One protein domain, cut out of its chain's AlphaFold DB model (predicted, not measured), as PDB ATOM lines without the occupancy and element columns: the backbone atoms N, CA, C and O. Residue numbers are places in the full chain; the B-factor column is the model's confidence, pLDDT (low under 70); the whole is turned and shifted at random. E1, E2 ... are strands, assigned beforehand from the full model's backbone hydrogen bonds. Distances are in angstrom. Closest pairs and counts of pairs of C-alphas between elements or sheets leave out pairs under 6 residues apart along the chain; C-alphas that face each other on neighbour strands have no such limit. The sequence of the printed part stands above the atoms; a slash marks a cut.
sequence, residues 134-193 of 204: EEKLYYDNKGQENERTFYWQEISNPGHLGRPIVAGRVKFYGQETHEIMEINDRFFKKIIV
ATOM      1  N   GLU A 134     110.035  53.411 143.294       88.69
ATOM      2  CA  GLU A 134     110.604  53.325 144.638       88.69
ATOM      3  C   GLU A 134     111.718  52.274 144.726       88.69
ATOM      4  O   GLU A 134     112.675  52.463 145.471       88.69
ATOM      5  N   GLU A 135     111.637  51.199 143.934       89.12
ATOM      6  CA  GLU A 135     112.651  50.133 143.875       89.12
ATOM      7  C   GLU A 135     113.951  50.597 143.199       89.12
ATOM      8  O   GLU A 135     114.987  49.944 143.314       89.12
ATOM      9  N   LYS A 136     113.920  51.741 142.502       91.62
ATOM     10  CA  LYS A 136     115.102  52.374 141.896       91.62
ATOM     11  C   LYS A 136     115.839  53.299 142.869       91.62
ATOM     12  O   LYS A 136     116.905  53.815 142.521       91.62
ATOM     13  N   LEU A 137     115.266  53.552 144.048       92.75
ATOM     14  CA  LEU A 137     115.792  54.494 145.028       92.75
ATOM     15  C   LEU A 137     116.650  53.796 146.082       92.75
ATOM     16  O   LEU A 137     116.308  52.751 146.629       92.75
ATOM     17  N   TYR A 138     117.751  54.453 146.412       91.06
ATOM     18  CA  TYR A 138     118.719  54.063 147.423       91.06
ATOM     19  C   TYR A 138     118.862  55.183 148.456       91.06
ATOM     20  O   TYR A 138     118.484  56.333 148.210       91.06
ATOM     21  N   TYR A 139     119.407  54.841 149.623       90.06
ATOM     22  CA  TYR A 139     119.451  55.731 150.780       90.06
ATOM     23  C   TYR A 139     120.843  55.733 151.406       90.06
ATOM     24  O   TYR A 139     121.332  54.686 151.826       90.06
ATOM     25  N   ASP A 140     121.458  56.909 151.515       88.00
ATOM     26  CA  ASP A 140     122.576  57.122 152.438       88.00
ATOM     27  C   ASP A 140     122.019  57.431 153.827       88.00
ATOM     28  O   ASP A 140     121.046  58.177 153.931       88.00
ATOM     29  N   ASN A 141     122.664  56.930 154.887       84.25
ATOM     30  CA  ASN A 141     122.323  57.221 156.288       84.25
ATOM     31  C   ASN A 141     120.841  56.981 156.626       84.25
ATOM     32  O   ASN A 141     120.211  57.780 157.318       84.25
ATOM     33  N   LYS A 142     120.274  55.884 156.110       85.56
ATOM     34  CA  LYS A 142     118.863  55.541 156.312       85.56
ATOM     35  C   LYS A 142     118.493  55.570 157.802       85.56
ATOM     36  O   LYS A 142     119.144  54.911 158.611       85.56
ATOM     37  N   GLY A 143     117.446  56.316 158.150       84.94
ATOM     38  CA  GLY A 143     116.969  56.490 159.527       84.94
ATOM     39  C   GLY A 143     117.725  57.530 160.366       84.94
ATOM     40  O   GLY A 143     117.450  57.638 161.559       84.94
ATOM     41  N   GLN A 144     118.654  58.291 159.779       88.75
ATOM     42  CA  GLN A 144     119.373  59.389 160.443       88.75
ATOM     43  C   GLN A 144     118.904  60.762 159.934       88.75
ATOM     44  O   GLN A 144     118.296  60.874 158.872       88.75
ATOM     45  N   GLU A 145     119.220  61.836 160.670       85.06
ATOM     46  CA  GLU A 145     118.832  63.213 160.302       85.06
ATOM     47  C   GLU A 145     119.379  63.662 158.936       85.06
ATOM     48  O   GLU A 145     118.800  64.522 158.277       85.06
ATOM     49  N   ASN A 146     120.493  63.075 158.500       84.94
ATOM     50  CA  ASN A 146     121.167  63.361 157.237       84.94
ATOM     51  C   ASN A 146     120.892  62.298 156.155       84.94
ATOM     52  O   ASN A 146     121.738  62.110 155.270       84.94
ATOM     53  N   GLU A 147     119.748  61.605 156.220       87.88
ATOM     54  CA  GLU A 147     119.320  60.662 155.184       87.88
ATOM     55  C   GLU A 147     119.258  61.353 153.811       87.88
ATOM     56  O   GLU A 147     118.686  62.437 153.657       87.88
ATOM     57  N   ARG A 148     119.850  60.725 152.790       88.81
ATOM     58  CA  ARG A 148     119.787  61.210 151.403       88.81
ATOM     59  C   ARG A 148     119.272  60.119 150.490       88.81
ATOM     60  O   ARG A 148     119.867  59.049 150.408       88.81
ATOM     61  N   THR A 149     118.210  60.424 149.755       93.25
ATOM     62  CA  THR A 149     117.706  59.556 148.691       93.25
ATOM     63  C   THR A 149     118.449  59.826 147.390       93.25
ATOM     64  O   THR A 149     118.671  60.979 147.011       93.25
ATOM     65  N   PHE A 150     118.812  58.768 146.678       93.56
ATOM     66  CA  PHE A 150     119.479  58.859 145.387       93.56
ATOM     67  C   PHE A 150     119.091  57.692 144.481       93.56
ATOM     68  O   PHE A 150     118.515  56.709 144.934       93.56
ATOM     69  N   TYR A 151     119.431  57.791 143.203       94.69
ATOM     70  CA  TYR A 151     119.403  56.659 142.280       94.69
ATOM     71  C   TYR A 151     120.703  56.599 141.478       94.69
ATOM     72  O   TYR A 151     121.462  57.571 141.409       94.69
ATOM     73  N   TRP A 152     120.965  55.440 140.881       95.81
ATOM     74  CA  TRP A 152     122.104  55.228 139.997       95.81
ATOM     75  C   TRP A 152     121.685  55.426 138.544       95.81
ATOM     76  O   TRP A 152     120.797  54.739 138.046       95.81
ATOM     77  N   GLN A 153     122.339  56.356 137.856       95.56
ATOM     78  CA  GLN A 153     122.145  56.578 136.430       95.56
ATOM     79  C   GLN A 153     123.307  55.967 135.654       95.56
ATOM     80  O   GLN A 153     124.453  56.346 135.879       95.56
ATOM     81  N   GLU A 154     123.024  55.056 134.726       96.62
ATOM     82  CA  GLU A 154     124.057  54.506 133.844       96.62
ATOM     83  C   GLU A 154     124.675  55.606 132.969       96.62
ATOM     84  O   GLU A 154     123.973  56.449 132.404       96.62
ATOM     85  N   ILE A 155     126.003  55.598 132.870       96.62
ATOM     86  CA  ILE A 155     126.805  56.534 132.082       96.62
ATOM     87  C   ILE A 155     127.832  55.769 131.243       96.62
ATOM     88  O   ILE A 155     128.211  54.640 131.550       96.62
ATOM     89  N   SER A 156     128.329  56.401 130.181       95.56
ATOM     90  CA  SER A 156     129.502  55.890 129.465       95.56
ATOM     91  C   SER A 156     130.749  55.928 130.356       95.56
ATOM     92  O   SER A 156     130.812  56.716 131.300       95.56
ATOM     93  N   ASN A 157     131.756  55.108 130.030       93.19
ATOM     94  CA  ASN A 157     133.026  55.085 130.756       93.19
ATOM     95  C   ASN A 157     133.627  56.509 130.847       93.19
ATOM     96  O   ASN A 157     133.953  57.093 129.810       93.19
ATOM     97  N   PRO A 158     133.789  57.070 132.060       89.62
ATOM     98  CA  PRO A 158     134.282  58.434 132.258       89.62
ATOM     99  C   PRO A 158     135.801  58.577 132.026       89.62
ATOM    100  O   PRO A 158     136.333  59.688 132.046       89.62
ATOM    101  N   GLY A 159     136.515  57.473 131.791       87.06
ATOM    102  CA  GLY A 159     137.939  57.444 131.472       87.06
ATOM    103  C   GLY A 159     138.823  57.630 132.703       87.06
ATOM    104  O   GLY A 159     139.301  56.660 133.281       87.06
ATOM    105  N   HIS A 160     139.069  58.879 133.100       83.44
ATOM    106  CA  HIS A 160     140.024  59.207 134.163       83.44
ATOM    107  C   HIS A 160     139.398  59.034 135.547       83.44
ATOM    108  O   HIS A 160     138.947  59.989 136.177       83.44
ATOM    109  N   LEU A 161     139.382  57.792 136.016       86.81
ATOM    110  CA  LEU A 161     138.955  57.442 137.361       86.81
ATOM    111  C   LEU A 161     140.165  57.367 138.299       86.81
ATOM    112  O   LEU A 161     141.222  56.850 137.942       86.81
ATOM    113  N   GLY A 162     140.017  57.927 139.503       87.25
ATOM    114  CA  GLY A 162     141.021  57.815 140.563       87.25
ATOM    115  C   GLY A 162     141.129  56.389 141.115       87.25
ATOM    116  O   GLY A 162     140.582  55.437 140.563       87.25
ATOM    117  N   ARG A 163     141.813  56.222 142.253       90.50
ATOM    118  CA  ARG A 163     141.892  54.911 142.914       90.50
ATOM    119  C   ARG A 163     140.498  54.477 143.408       90.50
ATOM    120  O   ARG A 163     139.876  55.258 144.130       90.50
ATOM    121  N   PRO A 164     140.031  53.259 143.079       93.62
ATOM    122  CA  PRO A 164     138.741  52.773 143.547       93.62
ATOM    123  C   PRO A 164     138.773  52.356 145.018       93.62
ATOM    124  O   PRO A 164     139.788  51.863 145.521       93.62
ATOM    125  N   ILE A 165     137.613  52.461 145.661       92.38
ATOM    126  CA  ILE A 165     137.267  51.747 146.890       92.38
ATOM    127  C   ILE A 165     136.517  50.481 146.469       92.38
ATOM    128  O   ILE A 165     135.477  50.561 145.818       92.38
ATOM    129  N   VAL A 166     137.067  49.310 146.788       92.56
ATOM    130  CA  VAL A 166     136.487  48.016 146.396       92.56
ATOM    131  C   VAL A 166     135.557  47.518 147.497       92.56
ATOM    132  O   VAL A 166     135.968  47.421 148.651       92.56
ATOM    133  N   ALA A 167     134.329  47.164 147.128       90.31
ATOM    134  CA  ALA A 167     133.323  46.576 148.004       90.31
ATOM    135  C   ALA A 167     132.717  45.345 147.313       90.31
ATOM    136  O   ALA A 167     131.762  45.442 146.539       90.31
ATOM    137  N   GLY A 168     133.308  44.173 147.554       90.62
ATOM    138  CA  GLY A 168     132.926  42.934 146.870       90.62
ATOM    139  C   GLY A 168     133.145  43.024 145.354       90.62
ATOM    140  O   GLY A 168     134.266  43.256 144.903       90.62
ATOM    141  N   ARG A 169     132.080  42.834 144.566       93.12
ATOM    142  CA  ARG A 169     132.083  42.921 143.091       93.12
ATOM    143  C   ARG A 169     131.974  44.352 142.554       93.12
ATOM    144  O   ARG A 169     132.068  44.552 141.345       93.12
ATOM    145  N   VAL A 170     131.786  45.332 143.432       93.94
ATOM    146  CA  VAL A 170     131.571  46.732 143.067       93.94
ATOM    147  C   VAL A 170     132.822  47.554 143.368       93.94
ATOM    148  O   VAL A 170     133.489  47.355 144.387       93.94
ATOM    149  N   LYS A 171     133.129  48.512 142.491       95.12
ATOM    150  CA  LYS A 171     134.133  49.551 142.737       95.12
ATOM    151  C   LYS A 171     133.450  50.908 142.813       95.12
ATOM    152  O   LYS A 171     132.644  51.244 141.951       95.12
ATOM    153  N   PHE A 172     133.811  51.699 143.813       94.19
ATOM    154  CA  PHE A 172     133.346  53.073 143.966       94.19
ATOM    155  C   PHE A 172     134.483  54.069 143.735       94.19
ATOM    156  O   PHE A 172     135.621  53.844 144.153       94.19
ATOM    157  N   TYR A 173     134.162  55.194 143.102       93.81
ATOM    158  CA  TYR A 173     135.068  56.308 142.827       93.81
ATOM    159  C   TYR A 173     134.461  57.629 143.318       93.81
ATOM    160  O   TYR A 173     133.255  57.719 143.535       93.81
ATOM    161  N   GLY A 174     135.290  58.671 143.458       81.12
ATOM    162  CA  GLY A 174     134.854  59.991 143.940       81.12
ATOM    163  C   GLY A 174     135.131  60.257 145.425       81.12
ATOM    164  O   GLY A 174     134.500  61.124 146.009       81.12
ATOM    165  N   GLN A 175     136.080  59.535 146.037       73.50
ATOM    166  CA  GLN A 175     136.445  59.669 147.460       73.50
ATOM    167  C   GLN A 175     135.214  59.582 148.389       73.50
ATOM    168  O   GLN A 175     134.432  58.645 148.256       73.50
ATOM    169  N   GLU A 176     135.055  60.521 149.326       66.56
ATOM    170  CA  GLU A 176     134.069  60.487 150.416       66.56
ATOM    171  C   GLU A 176     132.607  60.445 149.943       66.56
ATOM    172  O   GLU A 176     131.732  60.014 150.690       66.56
ATOM    173  N   THR A 177     132.324  60.872 148.708       72.31
ATOM    174  CA  THR A 177     130.956  60.961 148.174       72.31
ATOM    175  C   THR A 177     130.526  59.736 147.364       72.31
ATOM    176  O   THR A 177     129.332  59.606 147.081       72.31
ATOM    177  N   HIS A 178     131.455  58.828 147.023       79.81
ATOM    178  CA  HIS A 178     131.200  57.633 146.201       79.81
ATOM    179  C   HIS A 178     130.320  57.935 144.969       79.81
ATOM    180  O   HIS A 178     129.283  57.314 144.743       79.81
ATOM    181  N   GLU A 179     130.701  58.948 144.190       88.38
ATOM    182  CA  GLU A 179     129.900  59.502 143.090       88.38
ATOM    183  C   GLU A 179     129.716  58.570 141.896       88.38
ATOM    184  O   GLU A 179     128.744  58.723 141.150       88.38
ATOM    185  N   ILE A 180     130.650  57.643 141.684       95.31
ATOM    186  CA  ILE A 180     130.620  56.727 140.544       95.31
ATOM    187  C   ILE A 180     130.757  55.297 141.046       95.31
ATOM    188  O   ILE A 180     131.665  54.986 141.814       95.31
ATOM    189  N   MET A 181     129.872  54.434 140.566       95.88
ATOM    190  CA  MET A 181     129.890  52.996 140.782       95.88
ATOM    191  C   MET A 181     130.279  52.288 139.483       95.88
ATOM    192  O   MET A 181     129.758  52.614 138.418       95.88
ATOM    193  N   GLU A 182     131.164  51.304 139.575       95.62
ATOM    194  CA  GLU A 182     131.498  50.375 138.498       95.62
ATOM    195  C   GLU A 182     131.184  48.945 138.932       95.62
ATOM    196  O   GLU A 182     131.596  48.499 140.007       95.62
ATOM    197  N   ILE A 183     130.481  48.222 138.064       94.44
ATOM    198  CA  ILE A 183     130.196  46.794 138.202       94.44
ATOM    199  C   ILE A 183     130.053  46.185 136.805       94.44
ATOM    200  O   ILE A 183     129.393  46.763 135.944       94.44
ATOM    201  N   ASN A 184     130.673  45.023 136.570       90.56
ATOM    202  CA  ASN A 184     130.635  44.310 135.284       90.56
ATOM    203  C   ASN A 184     130.963  45.221 134.077       90.56
ATOM    204  O   ASN A 184     130.240  45.222 133.084       90.56
ATOM    205  N   ASP A 185     132.007  46.052 134.207       92.31
ATOM    206  CA  ASP A 185     132.460  47.040 133.209       92.31
ATOM    207  C   ASP A 185     131.423  48.115 132.811       92.31
ATOM    208  O   ASP A 185     131.608  48.849 131.837       92.31
ATOM    209  N   ARG A 186     130.336  48.254 133.582       95.75
ATOM    210  CA  ARG A 186     129.323  49.310 133.444       95.75
ATOM    211  C   ARG A 186     129.531  50.372 134.513       95.75
ATOM    212  O   ARG A 186     129.871  50.051 135.651       95.75
ATOM    213  N   PHE A 187     129.291  51.630 134.153       96.81
ATOM    214  CA  PHE A 187     129.506  52.782 135.025       96.81
ATOM    215  C   PHE A 187     128.186  53.466 135.344       96.81
ATOM    216  O   PHE A 187     127.351  53.675 134.468       96.81
ATOM    217  N   PHE A 188     128.022  53.863 136.599       96.94
ATOM    218  CA  PHE A 188     126.825  54.527 137.082       96.94
ATOM    219  C   PHE A 188     127.205  55.752 137.897       96.94
ATOM    220  O   PHE A 188     128.090  55.688 138.746       96.94
ATOM    221  N   LYS A 189     126.520  56.868 137.663       95.75
ATOM    222  CA  LYS A 189     126.651  58.091 138.450       95.75
ATOM    223  C   LYS A 189     125.552  58.157 139.503       95.75
ATOM    224  O   LYS A 189     124.385  57.905 139.203       95.75
ATOM    225  N   LYS A 190     125.922  58.546 140.718       94.88
ATOM    226  CA  LYS A 190     124.992  58.808 141.814       94.88
ATOM    227  C   LYS A 190     124.241  60.114 141.565       94.88
ATOM    228  O   LYS A 190     124.866  61.169 141.455       94.88
ATOM    229  N   ILE A 191     122.913  60.063 141.508       93.94
ATOM    230  CA  ILE A 191     122.059  61.245 141.353       93.94
ATOM    231  C   ILE A 191     121.216  61.422 142.613       93.94
ATOM    232  O   ILE A 191     120.340  60.610 142.904       93.94
ATOM    233  N   ILE A 192     121.491  62.486 143.370       92.69
ATOM    234  CA  ILE A 192     120.727  62.830 144.574       92.69
ATOM    235  C   ILE A 192     119.350  63.358 144.169       92.69
ATOM    236  O   ILE A 192     119.244  64.252 143.331       92.69
ATOM    237  N   VAL A 193     118.301  62.830 144.796       89.94
ATOM    238  CA  VAL A 193     116.928  63.294 144.595       89.94
ATOM    239  C   VAL A 193     116.679  64.481 145.519       89.94
ATOM    240  O   VAL A 193     116.548  64.325 146.733       89.94
TER     241      VAL A 193
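Overview. This is residues 134 to 193 of the 204 residues of an uncharacterized protein of Pectinatus cerevisiiphilus (UniProt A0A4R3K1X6). The domain is one strongly twisted antiparallel sheet of six strands, curled like part of a barrel but left open, with edge strands E1 and E3 apart from each other. The two long strands E2 and E6 run side by side through the middle of the sheet; the short strand E1 sits beside the first part of E2 at one end of the long axis, and the short strands E5, E4 and E3 follow on from E6 towards the other end. The printed part has 60 residues with no named helix and six named strands, E1 to E6 along the chain, which stand in the sheet in the order E1, E2, E6, E5, E4, E3. The class is all strand, though under half of the residues, 29 of the 60, are in named elements. The whole is compact, with a radius of gyration of the C-alphas of 12.0 A, yet elongated, with spans of 34 by 21 by 19 A.

Arrangement. E1, residues 138 to 140, and E2, residues 148 to 155, form a hairpin, antiparallel with 124 degrees between their directions. The C-alphas of Tyr 139 and Thr 149, which face each other, are 4.7 A apart, and N 138 and O 150 are within hydrogen-bond range at 2.8 A. The pairing of E2 is staggered: its residues 148 to 150 pair with E1, and its residues 150 to 155 pair with E6, residues 186 to 192. E2 and E6 are antiparallel at 147 degrees; C-alphas 150 and 192 face each other at 4.2 A, and N 153 and O 189 are 2.9 A apart, N 189 and O 153 2.8 A. E3, residues 165 to 167, is apart from E2, although it is the next strand along the chain. E3 and E4, residues 170 to 173, form a hairpin at 157 degrees; C-alphas 166 and 171 face each other at 4.6 A, and N 172 and O 165 are 2.8 A apart. E4 and E5, residues 180 to 183, form the next hairpin, also at 157 degrees, with C-alphas 172 and 181 facing each other at 4.7 A and N 173 and O 180 at 2.8 A. E5 and E6 form a hairpin at 144 degrees, with C-alphas 182 and 187 facing each other at 4.7 A and N 181 and O 188 at 2.8 A. E3, E4, E5 and E6 are a meander, each strand the antiparallel neighbour of the one before. From edge to edge the strands' lines turn by 57 degrees and the way across the sheet turns by 146 degrees.

Along the chain. E1 begins at C-alpha 138, at (118.719, 54.063, 147.423), and is 7.0 A long. E2, the longest strand with 8 residues, is 21.1 A long and ends at C-alpha 155, at (126.805, 56.534, 132.082). E3 measures 6.6 A, and E4 and E5 measure 10.2 A each. E6 is 19.5 A long and ends at C-alpha 192, at (120.727, 62.830, 144.574).

Size, cuts and confidence. The two C-alphas farthest apart, those of Glu 145 and Gly 159, are 35.1 A from each other. The first and last printed C-alphas, those of Glu 134 and Val 193, are 11.8 A apart. The printed part has no cut and no long link: the links E3 to E4 and E5 to E6 are tight, and those from E1 to E2, E2 to E3 and E4 to E5 are short, with 7, 9 and 6 residues. The mean pLDDT of the printed part is 90.2, and one residue, Glu 176 between E4 and E5, is under 70.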